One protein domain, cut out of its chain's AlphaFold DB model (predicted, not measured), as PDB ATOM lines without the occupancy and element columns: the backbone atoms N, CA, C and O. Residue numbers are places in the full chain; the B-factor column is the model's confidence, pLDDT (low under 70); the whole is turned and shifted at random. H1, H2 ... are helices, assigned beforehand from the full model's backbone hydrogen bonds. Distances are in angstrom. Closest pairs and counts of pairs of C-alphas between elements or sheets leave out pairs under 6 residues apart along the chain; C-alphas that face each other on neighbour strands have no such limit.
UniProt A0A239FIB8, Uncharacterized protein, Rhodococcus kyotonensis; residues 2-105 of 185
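Overview. This is residues 2 to 105 of the 185 residues of an uncharacterized protein of Rhodococcus kyotonensis (UniProt A0A239FIB8). H1 and H3 lie side by side, H2 packs on both, and the long helix H6 packs on the side of H2 away from them, leaving H2 in the middle. At one end the short helices H4 and H5 lie along the turn from H3 to H6. H1, H2 and H3 make an up-and-down bundle, each running against the one before it. The printed part has 104 residues with six named helices, H1 to H6 in order, and no named strand; its class is all helix. It is compact, with a radius of gyration of the C-alphas of 14.9 A, and elongated, spanning 45 by 27 by 19 A.

Arrangement. H1, residues 2 to 17, and H2, residues 27 to 40, form a helical hairpin and touch, with closest C-alphas Thr 6 and Val 30 at 5.9 A; they run opposite ways at a shallow tilt of 34 degrees, only just short of steep. H3, residues 43 to 62, touches H1 at Thr 14 and Leu 56, the closest C-alphas, 5.3 A apart, the same way at 9 degrees. H6, residues 80 to 105, touches H2, the hub, with residues 90 to 101 alone; the closest C-alphas, of Gly 35 and Met 94, are 4.2 A apart. H6 is apart from H1 and H3. Every O i to N i+4 pair is within hydrogen-bond range in H1, H3, H6 and H5, residues 71 to 76; in H2 it is 8 of 10, and H4, residues 64 to 67, is too short for such a pair.

Along the chain. H1 begins at C-alpha 2, (-8.923, -48.976, 37.644), and is 22.4 A long; H2 measures 20.6 A and H3 29.1 A. H6 measures 37.5 A and ends at C-alpha 105, (-24.364, -57.598, 28.335).

Size, cuts and confidence. The C-alphas farthest apart, of Glu 68 and Val 105, are 45.7 A apart. The printed part has no cut, and no link is long. Mean pLDDT of the printed part is 70.2; residues 16 to 29 and 63 to 86 are among those under 70.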
ATOM      1  N   VAL A   2      -9.200 -49.934  38.741       70.88
ATOM      2  CA  VAL A   2      -8.923 -48.976  37.644       70.88
ATOM      3  C   VAL A   2      -9.316 -47.537  38.009       70.88
ATOM      4  O   VAL A   2      -8.464 -46.665  37.988       70.88
ATOM      5  N   ALA A   3     -10.546 -47.304  38.488       73.94
ATOM      6  CA  ALA A   3     -11.016 -45.958  38.845       73.94
ATOM      7  C   ALA A   3     -10.154 -45.235  39.902       73.94
ATOM      8  O   ALA A   3      -9.934 -44.033  39.786       73.94
ATOM      9  N   ASN A   4      -9.620 -45.957  40.896       76.44
ATOM     10  CA  ASN A   4      -8.746 -45.366  41.918       76.44
ATOM     11  C   ASN A   4      -7.386 -44.959  41.336       76.44
ATOM     12  O   ASN A   4      -6.904 -43.873  41.638       76.44
ATOM     13  N   ALA A   5      -6.795 -45.792  40.473       79.12
ATOM     14  CA  ALA A   5      -5.532 -45.474  39.808       79.12
ATOM     15  C   ALA A   5      -5.691 -44.281  38.849       79.12
ATOM     16  O   ALA A   5      -4.871 -43.367  38.843       79.12
ATOM     17  N   THR A   6      -6.785 -44.236  38.089       78.38
ATOM     18  CA  THR A   6      -7.102 -43.111  37.201       78.38
ATOM     19  C   THR A   6      -7.355 -41.821  37.990       78.38
ATOM     20  O   THR A   6      -6.859 -40.763  37.606       78.38
ATOM     21  N   ALA A   7      -8.048 -41.899  39.132       77.12
ATOM     22  CA  ALA A   7      -8.216 -40.769  40.047       77.12
ATOM     23  C   ALA A   7      -6.870 -40.268  40.601       77.12
ATOM     24  O   ALA A   7      -6.629 -39.065  40.654       77.12
ATOM     25  N   GLU A   8      -5.946 -41.162  40.959       79.88
ATOM     26  CA  GLU A   8      -4.598 -40.781  41.395       79.88
ATOM     27  C   GLU A   8      -3.792 -40.086  40.290       79.88
ATOM     28  O   GLU A   8      -3.090 -39.106  40.566       79.88
ATOM     29  N   VAL A   9      -3.925 -40.535  39.038       77.94
ATOM     30  CA  VAL A   9      -3.318 -39.866  37.880       77.94
ATOM     31  C   VAL A   9      -3.912 -38.468  37.689       77.94
ATOM     32  O   VAL A   9      -3.146 -37.517  37.542       77.94
ATOM     33  N   LEU A  10      -5.236 -38.304  37.774       76.81
ATOM     34  CA  LEU A  10      -5.905 -36.997  37.685       76.81
ATOM     35  C   LEU A  10      -5.447 -36.027  38.790       76.81
ATOM     36  O   LEU A  10      -5.090 -34.882  38.503       76.81
ATOM     37  N   ARG A  11      -5.335 -36.493  40.039       78.38
ATOM     38  CA  ARG A  11      -4.777 -35.695  41.150       78.38
ATOM     39  C   ARG A  11      -3.317 -35.322  40.920       78.38
ATOM     40  O   ARG A  11      -2.889 -34.212  41.232       78.38
ATOM     41  N   SER A  12      -2.524 -36.256  40.396       76.44
ATOM     42  CA  SER A  12      -1.118 -36.022  40.055       76.44
ATOM     43  C   SER A  12      -0.975 -34.961  38.962       76.44
ATOM     44  O   SER A  12      -0.147 -34.064  39.099       76.44
ATOM     45  N   LEU A  13      -1.816 -35.017  37.926       72.81
ATOM     46  CA  LEU A  13      -1.869 -34.022  36.856       72.81
ATOM     47  C   LEU A  13      -2.271 -32.647  37.391       72.81
ATOM     48  O   LEU A  13      -1.565 -31.684  37.117       72.81
ATOM     49  N   THR A  14      -3.310 -32.572  38.228       67.62
ATOM     50  CA  THR A  14      -3.762 -31.324  38.875       67.62
ATOM     51  C   THR A  14      -2.609 -30.629  39.608       67.62
ATOM     52  O   THR A  14      -2.348 -29.452  39.395       67.62
ATOM     53  N   ARG A  15      -1.824 -31.381  40.395       70.62
ATOM     54  CA  ARG A  15      -0.645 -30.838  41.097       70.62
ATOM     55  C   ARG A  15       0.490 -30.411  40.163       70.62
ATOM     56  O   ARG A  15       1.227 -29.492  40.496       70.62
ATOM     57  N   LYS A  16       0.677 -31.099  39.032       66.50
ATOM     58  CA  LYS A  16       1.759 -30.821  38.070       66.50
ATOM     59  C   LYS A  16       1.449 -29.640  37.151       66.50
ATOM     60  O   LYS A  16       2.375 -28.947  36.748       66.50
ATOM     61  N   ILE A  17       0.178 -29.430  36.818       63.84
ATOM     62  CA  ILE A  17      -0.302 -28.344  35.948       63.84
ATOM     63  C   ILE A  17      -0.148 -26.967  36.608       63.84
ATOM     64  O   ILE A  17       0.023 -25.975  35.912       63.84
ATOM     65  N   ALA A  18      -0.068 -26.919  37.937       60.34
ATOM     66  CA  ALA A  18       0.345 -25.727  38.673       60.34
ATOM     67  C   ALA A  18       1.833 -25.328  38.459       60.34
ATOM     68  O   ALA A  18       2.268 -24.310  38.993       60.34
ATOM     69  N   GLY A  19       2.630 -26.118  37.719       58.34
ATOM     70  CA  GLY A  19       4.025 -25.827  37.353       58.34
ATOM     71  C   GLY A  19       4.214 -25.497  35.860       58.34
ATOM     72  O   GLY A  19       3.338 -25.756  35.047       58.34
ATOM     73  N   GLU A  20       5.380 -24.960  35.476       54.09
ATOM     74  CA  GLU A  20       5.587 -24.304  34.165       54.09
ATOM     75  C   GLU A  20       5.428 -25.192  32.910       54.09
ATOM     76  O   GLU A  20       5.062 -24.663  31.865       54.09
ATOM     77  N   LYS A  21       5.687 -26.512  32.959       61.22
ATOM     78  CA  LYS A  21       5.531 -27.440  31.808       61.22
ATOM     79  C   LYS A  21       5.284 -28.890  32.258       61.22
ATOM     80  O   LYS A  21       6.237 -29.665  32.379       61.22
ATOM     81  N   PRO A  22       4.034 -29.292  32.525       59.94
ATOM     82  CA  PRO A  22       3.738 -30.647  32.980       59.94
ATOM     83  C   PRO A  22       3.929 -31.694  31.866       59.94
ATOM     84  O   PRO A  22       3.466 -31.519  30.742       59.94
ATOM     85  N   ASP A  23       4.562 -32.831  32.189       64.38
ATOM     86  CA  ASP A  23       4.542 -34.020  31.322       64.38
ATOM     87  C   ASP A  23       3.151 -34.673  31.380       64.38
ATOM     88  O   ASP A  23       2.762 -35.260  32.396       64.38
ATOM     89  N   LEU A  24       2.403 -34.559  30.278       65.38
ATOM     90  CA  LEU A  24       1.025 -35.033  30.147       65.38
ATOM     91  C   LEU A  24       0.914 -36.438  29.541       65.38
ATOM     92  O   LEU A  24      -0.195 -36.897  29.280       65.38
ATOM     93  N   ARG A  25       2.020 -37.170  29.342       66.31
ATOM     94  CA  ARG A  25       1.966 -38.533  28.776       66.31
ATOM     95  C   ARG A  25       1.105 -39.493  29.595       66.31
ATOM     96  O   ARG A  25       0.501 -40.389  29.023       66.31
ATOM     97  N   ALA A  26       0.991 -39.281  30.905       65.19
ATOM     98  CA  ALA A  26       0.103 -40.065  31.761       65.19
ATOM     99  C   ALA A  26      -1.397 -39.820  31.478       65.19
ATOM    100  O   ALA A  26      -2.221 -40.669  31.805       65.19
ATOM    101  N   ALA A  27      -1.761 -38.691  30.858       65.50
ATOM    102  CA  ALA A  27      -3.149 -38.333  30.559       65.50
ATOM    103  C   ALA A  27      -3.742 -39.117  29.373       65.50
ATOM    104  O   ALA A  27      -4.961 -39.208  29.257       65.50
ATOM    105  N   THR A  28      -2.918 -39.727  28.512       66.19
ATOM    106  CA  THR A  28      -3.409 -40.499  27.353       66.19
ATOM    107  C   THR A  28      -4.148 -41.773  27.776       66.19
ATOM    108  O   THR A  28      -5.146 -42.136  27.161       66.19
ATOM    109  N   GLY A  29      -3.724 -42.413  28.872       67.50
ATOM    110  CA  GLY A  29      -4.410 -43.582  29.441       67.50
ATOM    111  C   GLY A  29      -5.710 -43.245  30.180       67.50
ATOM    112  O   GLY A  29      -6.607 -44.081  30.271       67.50
ATOM    113  N   VAL A  30      -5.849 -42.001  30.654       77.44
ATOM    114  CA  VAL A  30      -6.989 -41.556  31.472       77.44
ATOM    115  C   VAL A  30      -8.299 -41.595  30.690       77.44
ATOM    116  O   VAL A  30      -9.324 -41.974  31.251       77.44
ATOM    117  N   ILE A  31      -8.290 -41.257  29.396       76.38
ATOM    118  CA  ILE A  31      -9.524 -41.257  28.596       76.38
ATOM    119  C   ILE A  31     -10.062 -42.680  28.392       76.38
ATOM    120  O   ILE A  31     -11.261 -42.909  28.550       76.38
ATOM    121  N   ASN A  32      -9.181 -43.649  28.125       74.94
ATOM    122  CA  ASN A  32      -9.563 -45.060  28.018       74.94
ATOM    123  C   ASN A  32     -10.152 -45.572  29.344       74.94
ATOM    124  O   ASN A  32     -11.208 -46.205  29.364       74.94
ATOM    125  N   ASP A  33      -9.526 -45.233  30.471       78.75
ATOM    126  CA  ASP A  33     -10.020 -45.633  31.786       78.75
ATOM    127  C   ASP A  33     -11.373 -44.994  32.139       78.75
ATOM    128  O   ASP A  33     -12.258 -45.683  32.656       78.75
ATOM    129  N   ILE A  34     -11.577 -43.714  31.812       79.75
ATOM    130  CA  ILE A  34     -12.876 -43.040  31.953       79.75
ATOM    131  C   ILE A  34     -13.927 -43.739  31.085       79.75
ATOM    132  O   ILE A  34     -15.006 -44.062  31.583       79.75
ATOM    133  N   GLY A  35     -13.608 -44.043  29.822       75.62
ATOM    134  CA  GLY A  35     -14.489 -44.796  28.927       75.62
ATOM    135  C   GLY A  35     -14.883 -46.159  29.501       75.62
ATOM    136  O   GLY A  35     -16.059 -46.521  29.504       75.62
ATOM    137  N   ARG A  36     -13.926 -46.891  30.082       76.38
ATOM    138  CA  ARG A  36     -14.170 -48.184  30.742       76.38
ATOM    139  C   ARG A  36     -15.058 -48.064  31.976       76.38
ATOM    140  O   ARG A  36     -15.952 -48.893  32.162       76.38
ATOM    141  N   VAL A  37     -14.830 -47.058  32.822       81.06
ATOM    142  CA  VAL A  37     -15.627 -46.853  34.040       81.06
ATOM    143  C   VAL A  37     -17.038 -46.374  33.705       81.06
ATOM    144  O   VAL A  37     -17.989 -46.868  34.305       81.06
ATOM    145  N   LEU A  38     -17.207 -45.505  32.708       77.50
ATOM    146  CA  LEU A  38     -18.529 -45.087  32.231       77.50
ATOM    147  C   LEU A  38     -19.301 -46.230  31.563       77.50
ATOM    148  O   LEU A  38     -20.516 -46.316  31.717       77.50
ATOM    149  N   ALA A  39     -18.610 -47.122  30.852       76.81
ATOM    150  CA  ALA A  39     -19.250 -48.251  30.193       76.81
ATOM    151  C   ALA A  39     -19.754 -49.308  31.190       76.81
ATOM    152  O   ALA A  39     -20.843 -49.844  31.006       76.81
ATOM    153  N   GLY A  40     -18.996 -49.637  32.243       70.12
ATOM    154  CA  GLY A  40     -19.336 -50.790  33.092       70.12
ATOM    155  C   GLY A  40     -18.911 -50.719  34.555       70.12
ATOM    156  O   GLY A  40     -19.022 -51.724  35.257       70.12
ATOM    157  N   GLY A  41     -18.406 -49.576  35.013       73.88
ATOM    158  CA  GLY A  41     -18.017 -49.371  36.401       73.88
ATOM    159  C   GLY A  41     -19.213 -49.127  37.332       73.88
ATOM    160  O   GLY A  41     -20.299 -48.750  36.883       73.88
ATOM    161  N   PRO A  42     -19.034 -49.322  38.650       77.12
ATOM    162  CA  PRO A  42     -19.996 -48.880  39.654       77.12
ATOM    163  C   PRO A  42     -20.308 -47.385  39.510       77.12
ATOM    164  O   PRO A  42     -19.418 -46.573  39.260       77.12
ATOM    165  N   THR A  43     -21.555 -46.980  39.758       75.88
ATOM    166  CA  THR A  43     -21.949 -45.558  39.717       75.88
ATOM    167  C   THR A  43     -21.155 -44.704  40.714       75.88
ATOM    168  O   THR A  43     -20.922 -43.522  40.472       75.88
ATOM    169  N   THR A  44     -20.706 -45.296  41.823       79.19
ATOM    170  CA  THR A  44     -19.803 -44.658  42.793       79.19
ATOM    171  C   THR A  44     -18.457 -44.292  42.176       79.19
ATOM    172  O   THR A  44     -17.962 -43.195  42.415       79.19
ATOM    173  N   ASP A  45     -17.905 -45.163  41.332       79.06
ATOM    174  CA  ASP A  45     -16.611 -44.967  40.674       79.06
ATOM    175  C   ASP A  45     -16.716 -43.878  39.598       79.06
ATOM    176  O   ASP A  45     -15.841 -43.021  39.488       79.06
ATOM    177  N   ALA A  46     -17.830 -43.850  38.858       78.06
ATOM    178  CA  ALA A  46     -18.116 -42.791  37.893       78.06
ATOM    179  C   ALA A  46     -18.256 -41.414  38.568       78.06
ATOM    180  O   ALA A  46     -17.716 -40.428  38.071       78.06
ATOM    181  N   ARG A  47     -18.926 -41.344  39.727       76.12
ATOM    182  CA  ARG A  47     -19.051 -40.101  40.511       76.12
ATOM    183  C   ARG A  47     -17.713 -39.625  41.070       76.12
ATOM    184  O   ARG A  47     -17.446 -38.429  41.042       76.12
ATOM    185  N   ALA A  48     -16.876 -40.546  41.551       79.81
ATOM    186  CA  ALA A  48     -15.535 -40.213  42.022       79.81
ATOM    187  C   ALA A  48     -14.681 -39.631  40.885       79.81
ATOM    188  O   ALA A  48     -14.101 -38.562  41.042       79.81
ATOM    189  N   LEU A  49     -14.677 -40.269  39.710       80.75
ATOM    190  CA  LEU A  49     -13.966 -39.747  38.540       80.75
ATOM    191  C   LEU A  49     -14.524 -38.410  38.054       80.75
ATOM    192  O   LEU A  49     -13.748 -37.531  37.696       80.75
ATOM    193  N   GLN A  50     -15.845 -38.223  38.072       79.25
ATOM    194  CA  GLN A  50     -16.464 -36.948  37.713       79.25
ATOM    195  C   GLN A  50     -15.956 -35.804  38.601       79.25
ATOM    196  O   GLN A  50     -15.670 -34.726  38.085       79.25
ATOM    197  N   ALA A  51     -15.819 -36.036  39.910       79.62
ATOM    198  CA  ALA A  51     -15.295 -35.036  40.837       79.62
ATOM    199  C   ALA A  51     -13.826 -34.685  40.536       79.62
ATOM    200  O   ALA A  51     -13.469 -33.511  40.513       79.62
ATOM    201  N   GLU A  52     -12.990 -35.680  40.236       80.81
ATOM    202  CA  GLU A  52     -11.573 -35.462  39.905       80.81
ATOM    203  C   GLU A  52     -11.394 -34.762  38.548       80.81
ATOM    204  O   GLU A  52     -10.554 -33.875  38.409       80.81
ATOM    205  N   VAL A  53     -12.214 -35.103  37.547       80.88
ATOM    206  CA  VAL A  53     -12.240 -34.405  36.251       80.88
ATOM    207  C   VAL A  53     -12.701 -32.956  36.423       80.88
ATOM    208  O   VAL A  53     -12.118 -32.061  35.813       80.88
ATOM    209  N   ALA A  54     -13.714 -32.704  37.258       76.12
ATOM    210  CA  ALA A  54     -14.166 -31.348  37.565       76.12
ATOM    211  C   ALA A  54     -13.066 -30.534  38.263       76.12
ATOM    212  O   ALA A  54     -12.782 -29.420  37.834       76.12
ATOM    213  N   SER A  55     -12.382 -31.117  39.252       76.19
ATOM    214  CA  SER A  55     -11.253 -30.472  39.933       76.19
ATOM    215  C   SER A  55     -10.103 -30.149  38.975       76.19
ATOM    216  O   SER A  55      -9.523 -29.070  39.061       76.19
ATOM    217  N   LEU A  56      -9.777 -31.058  38.052       76.81
ATOM    218  CA  LEU A  56      -8.754 -30.820  37.035       76.81
ATOM    219  C   LEU A  56      -9.170 -29.695  36.076       76.81
ATOM    220  O   LEU A  56      -8.334 -28.883  35.682       76.81
ATOM    221  N   ARG A  57     -10.455 -29.631  35.708       76.06
ATOM    222  CA  ARG A  57     -10.996 -28.557  34.867       76.06
ATOM    223  C   ARG A  57     -10.877 -27.199  35.553       76.06
ATOM    224  O   ARG A  57     -10.404 -26.259  34.930       76.06
ATOM    225  N   GLU A  58     -11.264 -27.114  36.823       74.62
ATOM    226  CA  GLU A  58     -11.150 -25.886  37.616       74.62
ATOM    227  C   GLU A  58      -9.699 -25.410  37.733       74.62
ATOM    228  O   GLU A  58      -9.436 -24.213  37.666       74.62
ATOM    229  N   GLU A  59      -8.743 -26.330  37.883       71.69
ATOM    230  CA  GLU A  59      -7.328 -25.970  37.965       71.69
ATOM    231  C   GLU A  59      -6.776 -25.497  36.611       71.69
ATOM    232  O   GLU A  59      -6.049 -24.508  36.556       71.69
ATOM    233  N   LEU A  60      -7.184 -26.131  35.507       69.69
ATOM    234  CA  LEU A  60      -6.849 -25.677  34.154       69.69
ATOM    235  C   LEU A  60      -7.407 -24.277  33.857       69.69
ATOM    236  O   LEU A  60      -6.730 -23.484  33.213       69.69
ATOM    237  N   GLU A  61      -8.604 -23.949  34.351       69.38
ATOM    238  CA  GLU A  61      -9.198 -22.607  34.230       69.38
ATOM    239  C   GLU A  61      -8.391 -21.529  34.993       69.38
ATOM    240  O   GLU A  61      -8.469 -20.349  34.646       69.38
ATOM    241  N   ARG A  62      -7.586 -21.910  36.000       70.19
ATOM    242  CA  ARG A  62      -6.715 -20.997  36.773       70.19
ATOM    243  C   ARG A  62      -5.343 -20.764  36.132       70.19
ATOM    244  O   ARG A  62      -4.650 -19.821  36.518       70.19
ATOM    245  N   CYS A  63      -4.928 -21.596  35.176       64.62
ATOM    246  CA  CYS A  63      -3.658 -21.430  34.474       64.62
ATOM    247  C   CYS A  63      -3.709 -20.211  33.539       64.62
ATOM    248  O   CYS A  63      -4.566 -20.130  32.659       64.62
ATOM    249  N   LYS A  64      -2.755 -19.277  33.690       54.31
ATOM    250  CA  LYS A  64      -2.712 -18.026  32.908       54.31
ATOM    251  C   LYS A  64      -2.704 -18.259  31.388       54.31
ATOM    252  O   LYS A  64      -3.465 -17.598  30.689       54.31
ATOM    253  N   ASP A  65      -1.977 -19.269  30.909       57.56
ATOM    254  CA  ASP A  65      -1.912 -19.629  29.480       57.56
ATOM    255  C   ASP A  65      -3.260 -20.112  28.903       57.56
ATOM    256  O   ASP A  65      -3.518 -19.974  27.710       57.56
ATOM    257  N   VAL A  66      -4.139 -20.667  29.744       53.88
ATOM    258  CA  VAL A  66      -5.491 -21.125  29.365       53.88
ATOM    259  C   VAL A  66      -6.510 -19.988  29.498       53.88
ATOM    260  O   VAL A  66      -7.509 -19.954  28.784       53.88
ATOM    261  N   SER A  67      -6.248 -19.020  30.381       48.31
ATOM    262  CA  SER A  67      -7.088 -17.829  30.537       48.31
ATOM    263  C   SER A  67      -6.930 -16.811  29.397       48.31
ATOM    264  O   SER A  67      -7.871 -16.067  29.122       48.31
ATOM    265  N   GLU A  68      -5.780 -16.802  28.707       55.81
ATOM    266  CA  GLU A  68      -5.515 -15.931  27.548       55.81
ATOM    267  C   GLU A  68      -6.052 -16.489  26.220       55.81
ATOM    268  O   GLU A  68      -6.278 -15.722  25.286       55.81
ATOM    269  N   LEU A  69      -6.295 -17.802  26.135       56.16
ATOM    270  CA  LEU A  69      -6.836 -18.464  24.949       56.16
ATOM    271  C   LEU A  69      -8.004 -19.366  25.341       56.16
ATOM    272  O   LEU A  69      -7.826 -20.482  25.834       56.16
ATOM    273  N   LYS A  70      -9.224 -18.914  25.052       62.69
ATOM    274  CA  LYS A  70     -10.423 -19.741  25.205       62.69
ATOM    275  C   LYS A  70     -10.250 -21.032  24.392       62.69
ATOM    276  O   LYS A  70      -9.685 -20.990  23.298       62.69
ATOM    277  N   PRO A  71     -10.806 -22.180  24.823       63.28
ATOM    278  CA  PRO A  71     -10.727 -23.428  24.056       63.28
ATOM    279  C   PRO A  71     -11.164 -23.277  22.589       63.28
ATOM    280  O   PRO A  71     -10.584 -23.887  21.695       63.28
ATOM    281  N   SER A  72     -12.143 -22.408  22.327       60.47
ATOM    282  CA  SER A  72     -12.580 -22.035  20.978       60.47
ATOM    283  C   SER A  72     -11.495 -21.351  20.139       60.47
ATOM    284  O   SER A  72     -11.431 -21.576  18.937       60.47
ATOM    285  N   GLU A  73     -10.638 -20.539  20.753       62.06
ATOM    286  CA  GLU A  73      -9.538 -19.820  20.098       62.06
ATOM    287  C   GLU A  73      -8.361 -20.767  19.817       62.06
ATOM    288  O   GLU A  73      -7.782 -20.723  18.734       62.06
ATOM    289  N   ILE A  74      -8.083 -21.719  20.718       67.12
ATOM    290  CA  ILE A  74      -7.107 -22.804  20.484       67.12
ATOM    291  C   ILE A  74      -7.551 -23.696  19.317       67.12
ATOM    292  O   ILE A  74      -6.741 -24.049  18.458       67.12
ATOM    293  N   LEU A  75      -8.844 -24.031  19.257       62.56
ATOM    294  CA  LEU A  75      -9.441 -24.816  18.171       62.56
ATOM    295  C   LEU A  75      -9.399 -24.097  16.813       62.56
ATOM    296  O   LEU A  75      -9.330 -24.761  15.780       62.56
ATOM    297  N   GLN A  76      -9.432 -22.764  16.810       62.34
ATOM    298  CA  GLN A  76      -9.320 -21.936  15.603       62.34
ATOM    299  C   GLN A  76      -7.863 -21.608  15.232       62.34
ATOM    300  O   GLN A  76      -7.588 -21.235  14.091       62.34
ATOM    301  N   GLY A  77      -6.929 -21.759  16.173       66.00
ATOM    302  CA  GLY A  77      -5.507 -21.501  15.981       66.00
ATOM    303  C   GLY A  77      -4.755 -22.616  15.247       66.00
ATOM    304  O   GLY A  77      -5.286 -23.675  14.904       66.00
ATOM    305  N   GLN A  78      -3.452 -22.402  15.046       65.06
ATOM    306  CA  GLN A  78      -2.565 -23.310  14.305       65.06
ATOM    307  C   GLN A  78      -2.499 -24.734  14.899       65.06
ATOM    308  O   GLN A  78      -2.267 -25.704  14.175       65.06
ATOM    309  N   HIS A  79      -2.754 -24.873  16.202       64.69
ATOM    310  CA  HIS A  79      -2.762 -26.152  16.919       64.69
ATOM    311  C   HIS A  79      -4.147 -26.816  17.009       64.69
ATOM    312  O   HIS A  79      -4.248 -27.945  17.495       64.69
ATOM    313  N   GLY A  80      -5.207 -26.184  16.492       57.91
ATOM    314  CA  GLY A  80      -6.583 -26.673  16.616       57.91
ATOM    315  C   GLY A  80      -6.813 -28.062  16.017       57.91
ATOM    316  O   GLY A  80      -7.545 -28.870  16.585       57.91
ATOM    317  N   ARG A  81      -6.107 -28.399  14.926       54.84
ATOM    318  CA  ARG A  81      -6.156 -29.741  14.311       54.84
ATOM    319  C   ARG A  81      -5.612 -30.835  15.231       54.84
ATOM    320  O   ARG A  81      -6.159 -31.932  15.250       54.84
ATOM    321  N   ILE A  82      -4.557 -30.540  15.992       64.44
ATOM    322  CA  ILE A  82      -3.940 -31.491  16.930       64.44
ATOM    323  C   ILE A  82      -4.880 -31.720  18.115       64.44
ATOM    324  O   ILE A  82      -5.108 -32.859  18.518       64.44
ATOM    325  N   PHE A  83      -5.482 -30.644  18.625       69.94
ATOM    326  CA  PHE A  83      -6.460 -30.731  19.704       69.94
ATOM    327  C   PHE A  83      -7.704 -31.526  19.282       69.94
ATOM    328  O   PHE A  83      -8.126 -32.439  19.991       69.94
ATOM    329  N   LEU A  84      -8.253 -31.239  18.095       65.94
ATOM    330  CA  LEU A  84      -9.383 -31.980  17.538       65.94
ATOM    331  C   LEU A  84      -9.049 -33.466  17.348       65.94
ATOM    332  O   LEU A  84      -9.861 -34.312  17.706       65.94
ATOM    333  N   ALA A  85      -7.858 -33.795  16.841       63.84
ATOM    334  CA  ALA A  85      -7.426 -35.185  16.693       63.84
ATOM    335  C   ALA A  85      -7.373 -35.918  18.045       63.84
ATOM    336  O   ALA A  85      -7.864 -37.040  18.150       63.84
ATOM    337  N   GLY A  86      -6.854 -35.267  19.092       68.88
ATOM    338  CA  GLY A  86      -6.853 -35.818  20.450       68.88
ATOM    339  C   GLY A  86      -8.262 -36.027  21.013       68.88
ATOM    340  O   GLY A  86      -8.549 -37.078  21.580       68.88
ATOM    341  N   ALA A  87      -9.166 -35.065  20.805       74.44
ATOM    342  CA  ALA A  87     -10.561 -35.181  21.226       74.44
ATOM    343  C   ALA A  87     -11.304 -36.310  20.488       74.44
ATOM    344  O   ALA A  87     -12.046 -37.066  21.113       74.44
ATOM    345  N   MET A  88     -11.090 -36.451  19.176       71.62
ATOM    346  CA  MET A  88     -11.694 -37.521  18.372       71.62
ATOM    347  C   MET A  88     -11.152 -38.898  18.750       71.62
ATOM    348  O   MET A  88     -11.933 -39.839  18.843       71.62
ATOM    349  N   TRP A  89      -9.853 -39.012  19.044       73.25
ATOM    350  CA  TRP A  89      -9.289 -40.255  19.573       73.25
ATOM    351  C   TRP A  89      -9.910 -40.614  20.928       73.25
ATOM    352  O   TRP A  89     -10.336 -41.747  21.137       73.25
ATOM    353  N   GLY A  90     -10.064 -39.635  21.822       73.12
ATOM    354  CA  GLY A  90     -10.731 -39.856  23.101       73.12
ATOM    355  C   GLY A  90     -12.191 -40.302  22.966       73.12
ATOM    356  O   GLY A  90     -12.633 -41.212  23.670       73.12
ATOM    357  N   ALA A  91     -12.935 -39.701  22.035       72.19
ATOM    358  CA  ALA A  91     -14.307 -40.097  21.735       72.19
ATOM    359  C   ALA A  91     -14.387 -41.527  21.166       72.19
ATOM    360  O   ALA A  91     -15.262 -42.293  21.572       72.19
ATOM    361  N   ASP A  92     -13.469 -41.900  20.273       72.00
ATOM    362  CA  ASP A  92     -13.385 -43.245  19.691       72.00
ATOM    363  C   ASP A  92     -13.116 -44.327  20.750       72.00
ATOM    364  O   ASP A  92     -13.812 -45.345  20.794       72.00
ATOM    365  N   GLU A  93     -12.195 -44.072  21.684       77.44
ATOM    366  CA  GLU A  93     -11.906 -44.974  22.809       77.44
ATOM    367  C   GLU A  93     -13.139 -45.174  23.710       77.44
ATOM    368  O   GLU A  93     -13.473 -46.300  24.096       77.44
ATOM    369  N   MET A  94     -13.874 -44.096  24.011       76.31
ATOM    370  CA  MET A  94     -15.109 -44.169  24.801       76.31
ATOM    371  C   MET A  94     -16.206 -44.971  24.089       76.31
ATOM    372  O   MET A  94     -16.861 -45.812  24.713       76.31
ATOM    373  N   MET A  95     -16.401 -44.742  22.787       72.38
ATOM    374  CA  MET A  95     -17.376 -45.486  21.984       72.38
ATOM    375  C   MET A  95     -17.007 -46.968  21.891       72.38
ATOM    376  O   MET A  95     -17.863 -47.832  22.096       72.38
ATOM    377  N   SER A  96     -15.730 -47.275  21.669       73.88
ATOM    378  CA  SER A  96     -15.211 -48.644  21.621       73.88
ATOM    379  C   SER A  96     -15.442 -49.393  22.937       73.88
ATOM    380  O   SER A  96     -15.932 -50.528  22.935       73.88
ATOM    381  N   ALA A  97     -15.176 -48.749  24.077       75.50
ATOM    382  CA  ALA A  97     -15.443 -49.321  25.395       75.50
ATOM    383  C   ALA A  97     -16.946 -49.582  25.627       75.50
ATOM    384  O   ALA A  97     -17.323 -50.647  26.132       75.50
ATOM    385  N   TYR A  98     -17.812 -48.650  25.219       74.69
ATOM    386  CA  TYR A  98     -19.266 -48.792  25.334       74.69
ATOM    387  C   TYR A  98     -19.822 -49.945  24.480       74.69
ATOM    388  O   TYR A  98     -20.629 -50.751  24.961       74.69
ATOM    389  N   VAL A  99     -19.364 -50.076  23.231       74.50
ATOM    390  CA  VAL A  99     -19.766 -51.172  22.331       74.50
ATOM    391  C   VAL A  99     -19.314 -52.524  22.887       74.50
ATOM    392  O   VAL A  99     -20.115 -53.459  22.965       74.50
ATOM    393  N   ALA A 100     -18.065 -52.624  23.352       74.25
ATOM    394  CA  ALA A 100     -17.542 -53.850  23.951       74.25
ATOM    395  C   ALA A 100     -18.367 -54.299  25.171       74.25
ATOM    396  O   ALA A 100     -18.636 -55.490  25.342       74.25
ATOM    397  N   GLN A 101     -18.814 -53.358  26.004       73.31
ATOM    398  CA  GLN A 101     -19.693 -53.666  27.128       73.31
ATOM    399  C   GLN A 101     -21.092 -54.098  26.680       73.31
ATOM    400  O   GLN A 101     -21.636 -55.061  27.222       73.31
ATOM    401  N   SER A 102     -21.679 -53.408  25.703       67.56
ATOM    402  CA  SER A 102     -23.007 -53.745  25.180       67.56
ATOM    403  C   SER A 102     -23.042 -55.182  24.654       67.56
ATOM    404  O   SER A 102     -23.952 -55.942  24.991       67.56
ATOM    405  N   ASN A 103     -21.989 -55.600  23.946       64.25
ATOM    406  CA  ASN A 103     -21.825 -56.979  23.486       64.25
ATOM    407  C   ASN A 103     -21.737 -57.973  24.655       64.25
ATOM    408  O   ASN A 103     -22.445 -58.979  24.655       64.25
ATOM    409  N   ARG A 104     -20.971 -57.666  25.711       64.75
ATOM    410  CA  ARG A 104     -20.897 -58.515  26.919       64.75
ATOM    411  C   ARG A 104     -22.237 -58.644  27.645       64.75
ATOM    412  O   ARG A 104     -22.557 -59.710  28.167       64.75
ATOM    413  N   VAL A 105     -23.030 -57.572  27.711       60.53
ATOM    414  CA  VAL A 105     -24.364 -57.598  28.335       60.53
ATOM    415  C   VAL A 105     -25.333 -58.445  27.508       60.53
ATOM    416  O   VAL A 105     -26.103 -59.218  28.083       60.53
TER     417      VAL A 105